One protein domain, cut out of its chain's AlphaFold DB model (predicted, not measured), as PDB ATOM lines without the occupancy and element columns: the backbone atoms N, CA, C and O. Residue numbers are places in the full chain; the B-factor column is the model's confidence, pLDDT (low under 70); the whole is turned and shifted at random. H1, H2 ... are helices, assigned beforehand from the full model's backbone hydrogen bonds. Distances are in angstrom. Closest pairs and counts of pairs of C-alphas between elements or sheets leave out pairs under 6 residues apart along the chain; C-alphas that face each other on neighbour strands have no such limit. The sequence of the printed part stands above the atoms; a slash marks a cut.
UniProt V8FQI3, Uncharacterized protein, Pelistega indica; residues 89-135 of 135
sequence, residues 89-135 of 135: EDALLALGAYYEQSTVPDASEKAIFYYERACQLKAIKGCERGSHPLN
ATOM      1  N   GLU A  89     176.793 121.141 104.671       95.06
ATOM      2  CA  GLU A  89     176.194 122.476 104.804       95.06
ATOM      3  C   GLU A  89     177.249 123.544 105.123       95.06
ATOM      4  O   GLU A  89     177.260 124.604 104.498       95.06
ATOM      5  N   ASP A  90     178.179 123.243 106.035       95.00
ATOM      6  CA  ASP A  90     179.252 124.163 106.427       95.00
ATOM      7  C   ASP A  90     180.172 124.497 105.245       95.00
ATOM      8  O   ASP A  90     180.551 125.653 105.053       95.00
ATOM      9  N   ALA A  91     180.487 123.508 104.402       97.31
ATOM     10  CA  ALA A  91     181.313 123.724 103.217       97.31
ATOM     11  C   ALA A  91     180.589 124.537 102.135       97.31
ATOM     12  O   ALA A  91     181.201 125.394 101.501       97.31
ATOM     13  N   LEU A  92     179.287 124.308 101.944       96.88
ATOM     14  CA  LEU A  92     178.474 125.106 101.023       96.88
ATOM     15  C   LEU A  92     178.400 126.569 101.473       96.88
ATOM     16  O   LEU A  92     178.585 127.471 100.660       96.88
ATOM     17  N   LEU A  93     178.196 126.815 102.770       95.75
ATOM     18  CA  LEU A  93     178.213 128.169 103.324       95.75
ATOM     19  C   LEU A  93     179.592 128.827 103.189       95.75
ATOM     20  O   LEU A  93     179.661 130.010 102.858       95.75
ATOM     21  N   ALA A  94     180.679 128.080 103.408       96.62
ATOM     22  CA  ALA A  94     182.041 128.585 103.244       96.62
ATOM     23  C   ALA A  94     182.347 128.973 101.789       96.62
ATOM     24  O   ALA A  94     182.904 130.043 101.549       96.62
ATOM     25  N   LEU A  95     181.932 128.156 100.815       97.50
ATOM     26  CA  LEU A  95     182.071 128.480  99.391       97.50
ATOM     27  C   LEU A  95     181.237 129.703  99.011       97.50
ATOM     28  O   LEU A  95     181.756 130.605  98.358       97.50
ATOM     29  N   GLY A  96     179.983 129.776  99.465       95.75
ATOM     30  CA  GLY A  96     179.136 130.951  99.252       95.75
ATOM     31  C   GLY A  96     179.796 132.232  99.768       95.75
ATOM     32  O   GLY A  96     179.918 133.205  99.027       95.75
ATOM     33  N   ALA A  97     180.318 132.201 100.998       94.75
ATOM     34  CA  ALA A  97     180.984 133.346 101.620       94.75
ATOM     35  C   ALA A  97     182.312 133.711 100.950       94.75
ATOM     36  O   ALA A  97     182.661 134.890 100.875       94.75
ATOM     37  N   TYR A  98     183.049 132.713 100.461       95.44
ATOM     38  CA  TYR A  98     184.265 132.933  99.690       95.44
ATOM     39  C   TYR A  98     183.960 133.682  98.392       95.44
ATOM     40  O   TYR A  98     184.597 134.696  98.109       95.44
ATOM     41  N   TYR A  99     182.983 133.208  97.613       95.69
ATOM     42  CA  TYR A  99     182.646 133.820  96.330       95.69
ATOM     43  C   TYR A  99     181.959 135.177  96.489       95.69
ATOM     44  O   TYR A  99     182.250 136.070  95.707       95.69
ATOM     45  N   GLU A 100     181.171 135.392  97.543       93.75
ATOM     46  CA  GLU A 100     180.576 136.699  97.871       93.75
ATOM     47  C   GLU A 100     181.635 137.807  98.050       93.75
ATOM     48  O   GLU A 100     181.381 138.968  97.754       93.75
ATOM     49  N   GLN A 101     182.841 137.448  98.501       92.19
ATOM     50  CA  GLN A 101     183.965 138.376  98.695       92.19
ATOM     51  C   GLN A 101     185.013 138.301  97.575       92.19
ATOM     52  O   GLN A 101     186.043 138.979  97.634       92.19
ATOM     53  N   SER A 102     184.806 137.440  96.579       92.00
ATOM     54  CA  SER A 102     185.781 137.186  95.527       92.00
ATOM     55  C   SER A 102     185.599 138.142  94.355       92.00
ATOM     56  O   SER A 102     184.491 138.533  94.013       92.00
ATOM     57  N   THR A 103     186.697 138.472  93.681       93.56
ATOM     58  CA  THR A 103     186.691 139.286  92.454       93.56
ATOM     59  C   THR A 103     186.882 138.434  91.198       93.56
ATOM     60  O   THR A 103     187.259 138.954  90.147       93.56
ATOM     61  N   VAL A 104     186.728 137.110  91.310       92.88
ATOM     62  CA  VAL A 104     186.813 136.208  90.155       92.88
ATOM     63  C   VAL A 104     185.601 136.401  89.239       92.88
ATOM     64  O   VAL A 104     184.538 136.807  89.711       92.88
ATOM     65  N   PRO A 105     185.714 136.075  87.942       94.12
ATOM     66  CA  PRO A 105     184.551 136.023  87.069       94.12
ATOM     67  C   PRO A 105     183.455 135.118  87.643       94.12
ATOM     68  O   PRO A 105     183.740 134.039  88.190       94.12
ATOM     69  N   ASP A 106     182.217 135.586  87.511       93.06
ATOM     70  CA  ASP A 106     180.990 134.920  87.951       93.06
ATOM     71  C   ASP A 106     180.931 134.643  89.468       93.06
ATOM     72  O   ASP A 106     180.317 133.676  89.927       93.06
ATOM     73  N   ALA A 107     181.647 135.441  90.270       94.12
ATOM     74  CA  ALA A 107     181.688 135.292  91.723       94.12
ATOM     75  C   ALA A 107     180.288 135.394  92.348       94.12
ATOM     76  O   ALA A 107     179.919 134.545  93.160       94.12
ATOM     77  N   SER A 108     179.482 136.367  91.923       93.00
ATOM     78  CA  SER A 108     178.118 136.555  92.425       93.00
ATOM     79  C   SER A 108     177.225 135.349  92.123       93.00
ATOM     80  O   SER A 108     176.541 134.842  93.011       93.00
ATOM     81  N   GLU A 109     177.276 134.826  90.900       94.19
ATOM     82  CA  GLU A 109     176.519 133.651  90.467       94.19
ATOM     83  C   GLU A 109     176.936 132.399  91.243       94.19
ATOM     84  O   GLU A 109     176.086 131.628  91.691       94.19
ATOM     85  N   LYS A 110     178.243 132.206  91.461       95.31
ATOM     86  CA  LYS A 110     178.760 131.093  92.271       95.31
ATOM     87  C   LYS A 110     178.326 131.209  93.725       95.31
ATOM     88  O   LYS A 110     177.932 130.205  94.315       95.31
ATOM     89  N   ALA A 111     178.376 132.405  94.304       95.44
ATOM     90  CA  ALA A 111     177.940 132.631  95.676       95.44
ATOM     91  C   ALA A 111     176.462 132.257  95.855       95.44
ATOM     92  O   ALA A 111     176.137 131.466  96.744       95.44
ATOM     93  N   ILE A 112     175.591 132.739  94.959       93.69
ATOM     94  CA  ILE A 112     174.162 132.395  94.941       93.69
ATOM     95  C   ILE A 112     173.981 130.881  94.815       93.69
ATOM     96  O   ILE A 112     173.301 130.285  95.648       93.69
ATOM     97  N   PHE A 113     174.655 130.238  93.856       94.00
ATOM     98  CA  PHE A 113     174.580 128.788  93.655       94.00
ATOM     99  C   PHE A 113     174.885 127.995  94.937       94.00
ATOM    100  O   PHE A 113     174.139 127.084  95.312       94.00
ATOM    101  N   TYR A 114     175.969 128.336  95.637       96.19
ATOM    102  CA  TYR A 114     176.348 127.633  96.863       96.19
ATOM    103  C   TYR A 114     175.388 127.915  98.025       96.19
ATOM    104  O   TYR A 114     175.044 126.988  98.764       96.19
ATOM    105  N   TYR A 115     174.899 129.149  98.165       94.31
ATOM    106  CA  TYR A 115     173.924 129.500  99.200       94.31
ATOM    107  C   TYR A 115     172.551 128.858  98.975       94.31
ATOM    108  O   TYR A 115     171.963 128.338  99.927       94.31
ATOM    109  N   GLU A 116     172.062 128.805  97.737       92.44
ATOM    110  CA  GLU A 116     170.826 128.097  97.389       92.44
ATOM    111  C   GLU A 116     170.936 126.605  97.701       92.44
ATOM    112  O   GLU A 116     170.038 126.018  98.312       92.44
ATOM    113  N   ARG A 117     172.066 125.986  97.352       92.94
ATOM    114  CA  ARG A 117     172.311 124.578  97.661       92.94
ATOM    115  C   ARG A 117     172.387 124.332  99.172       92.94
ATOM    116  O   ARG A 117     171.846 123.333  99.643       92.94
ATOM    117  N   ALA A 118     172.981 125.244  99.946       93.06
ATOM    118  CA  ALA A 118     172.943 125.185 101.410       93.06
ATOM    119  C   ALA A 118     171.501 125.300 101.944       93.06
ATOM    120  O   ALA A 118     171.100 124.528 102.817       93.06
ATOM    121  N   CYS A 119     170.690 126.205 101.385       90.12
ATOM    122  CA  CYS A 119     169.284 126.373 101.761       90.12
ATOM    123  C   CYS A 119     168.461 125.095 101.539       90.12
ATOM    124  O   CYS A 119     167.689 124.691 102.411       90.12
ATOM    125  N   GLN A 120     168.658 124.416 100.404       88.25
ATOM    126  CA  GLN A 120     167.979 123.151 100.092       88.25
ATOM    127  C   GLN A 120     168.289 122.047 101.113       88.25
ATOM    128  O   GLN A 120     167.442 121.189 101.369       88.25
ATOM    129  N   LEU A 121     169.465 122.094 101.741       85.12
ATOM    130  CA  LEU A 121     169.859 121.180 102.814       85.12
ATOM    131  C   LEU A 121     169.373 121.617 104.206       85.12
ATOM    132  O   LEU A 121     169.714 120.980 105.190       85.12
ATOM    133  N   LYS A 122     168.489 122.623 104.293       80.75
ATOM    134  CA  LYS A 122     167.944 123.219 105.531       80.75
ATOM    135  C   LYS A 122     168.930 124.087 106.321       80.75
ATOM    136  O   LYS A 122     168.630 124.451 107.461       80.75
ATOM    137  N   ALA A 123     170.034 124.525 105.716       69.62
ATOM    138  CA  ALA A 123     170.864 125.562 106.315       69.62
ATOM    139  C   ALA A 123     170.143 126.921 106.211       69.62
ATOM    140  O   ALA A 123     170.172 127.573 105.168       69.62
ATOM    141  N   ILE A 124     169.512 127.375 107.304       73.06
ATOM    142  CA  ILE A 124     168.729 128.634 107.359       73.06
ATOM    143  C   ILE A 124     169.546 129.830 106.835       73.06
ATOM    144  O   ILE A 124     169.037 130.641 106.064       73.06
ATOM    145  N   LYS A 125     170.844 129.890 107.171       74.88
ATOM    146  CA  LYS A 125     171.775 130.935 106.700       74.88
ATOM    147  C   LYS A 125     171.947 130.960 105.178       74.88
ATOM    148  O   LYS A 125     172.195 132.024 104.615       74.88
ATOM    149  N   GLY A 126     171.852 129.802 104.524       72.31
ATOM    150  CA  GLY A 126     171.908 129.704 103.067       72.31
ATOM    151  C   GLY A 126     170.676 130.329 102.419       72.31
ATOM    152  O   GLY A 126     170.793 131.007 101.406       72.31
ATOM    153  N   CYS A 127     169.505 130.174 103.044       80.00
ATOM    154  CA  CYS A 127     168.251 130.720 102.525       80.00
ATOM    155  C   CYS A 127     168.223 132.249 102.538       80.00
ATOM    156  O   CYS A 127     167.771 132.859 101.575       80.00
ATOM    157  N   GLU A 128     168.741 132.871 103.599       78.81
ATOM    158  CA  GLU A 128     168.841 134.331 103.689       78.81
ATOM    159  C   GLU A 128     169.738 134.882 102.575       78.81
ATOM    160  O   GLU A 128     169.314 135.734 101.798       78.81
ATOM    161  N   ARG A 129     170.954 134.342 102.436       78.00
ATOM    162  CA  ARG A 129     171.940 134.868 101.486       78.00
ATOM    163  C   ARG A 129     171.667 134.528 100.022       78.00
ATOM    164  O   ARG A 129     171.937 135.360  99.167       78.00
ATOM    165  N   GLY A 130     171.110 133.356  99.717       67.38
ATOM    166  CA  GLY A 130     170.788 132.971  98.335       67.38
ATOM    167  C   GLY A 130     169.626 133.766  97.729       67.38
ATOM    168  O   GLY A 130     169.494 133.835  96.515       67.38
ATOM    169  N   SER A 131     168.789 134.388  98.567       61.12
ATOM    170  CA  SER A 131     167.582 135.105  98.133       61.12
ATOM    171  C   SER A 131     167.791 136.590  97.810       61.12
ATOM    172  O   SER A 131     166.881 137.238  97.285       61.12
ATOM    173  N   HIS A 132     168.974 137.140  98.097       60.28
ATOM    174  CA  HIS A 132     169.285 138.548  97.870       60.28
ATOM    175  C   HIS A 132     170.291 138.715  96.721       60.28
ATOM    176  O   HIS A 132     171.353 138.096  96.755       60.28
ATOM    177  N   PRO A 133     170.001 139.559  95.712       56.66
ATOM    178  CA  PRO A 133     170.976 139.869  94.676       56.66
ATOM    179  C   PRO A 133     172.187 140.564  95.306       56.66
ATOM    180  O   PRO A 133     172.049 141.598  95.963       56.66
ATOM    181  N   LEU A 134     173.365 139.968  95.113       63.22
ATOM    182  CA  LEU A 134     174.646 140.546  95.507       63.22
ATOM    183  C   LEU A 134     174.930 141.730  94.566       63.22
ATOM    184  O   LEU A 134     175.158 141.526  93.374       63.22
ATOM    185  N   ASN A 135     174.786 142.947  95.102       52.66
ATOM    186  CA  ASN A 135     175.025 144.240  94.441       52.66
ATOM    187  C   ASN A 135     176.521 144.551  94.364       52.66
ATOM    188  O   ASN A 135     177.146 144.557  95.450       52.66
TER     189      ASN A 135
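Overview. This is residues 89 to 135 of the 135 residues of an uncharacterized protein of Pelistega indica (UniProt V8FQI3). Three helices go to and fro in a small bundle: H1 runs one way, H2 folds back along it, and the short H3 turns again and lies along H2. H2, the longest, packs on both of the others and stands at the corner of the triangle that the three centres make; the third side, between H1 and H3, is looser, and residues 131 to 135 follow H3 as a tail. The printed part has 47 residues, with three named helices in the order H1, H2, H3 and no named strand; its class is all helix. It is compact, with a radius of gyration of the C-alphas of 9.3 A, and its C-alphas span 28 by 19 by 12 A.

Arrangement. Begin with H1, residues 89 to 100, and set beside it H2, residues 107 to 120. They touch, and their closest C-alphas, those of Gly 96 and Ala 111, are 4.1 A apart. Their lines stand at a shallow tilt of 21 degrees and run opposite ways; the two form a helical hairpin. Go on to H3, residues 124 to 130, which touches H2 with C-alphas 115 and 126 closest, at 4.4 A. These two run opposite ways at a shallow tilt of 31 degrees and form a second helical hairpin. H1 and H3 are close but not clearly touching: their closest C-alphas, those of Leu 93 and Gly 126, are 6.5 A apart. They run the same way at a shallow tilt of 28 degrees. In H1, H2 and H3, every pair of O i and N i+4 is within hydrogen-bond range.

Along the chain. Find C-alpha 89 at (176.194, 122.476, 104.804); from there H1 runs 16.4 A to C-alpha 100 at (180.576, 136.699, 97.871). A short link of six residues, 101 to 106, leads to H2. Look for C-alpha 107 at (181.688, 135.292, 91.723), from which H2 runs 20.1 A to C-alpha 120. A tight link of three residues, 121 to 123, brings you to H3, which covers 10.2 A and ends with C-alpha 130 at (170.788, 132.971, 98.335).

Size, cuts and confidence. The two C-alphas farthest apart are those of Thr 103 and Lys 122, at 27.9 A, while the first and last printed C-alphas, of Glu 89 and Asn 135, are 24.1 A apart. The printed part has no cut, and neither link is long. Asn 135 is the chain's last residue. In the B-factor column the mean pLDDT of the printed part is 86.6; look for low confidence, under 70, at residue 123 and at residues 130 to 135, of which 130 belongs to H3.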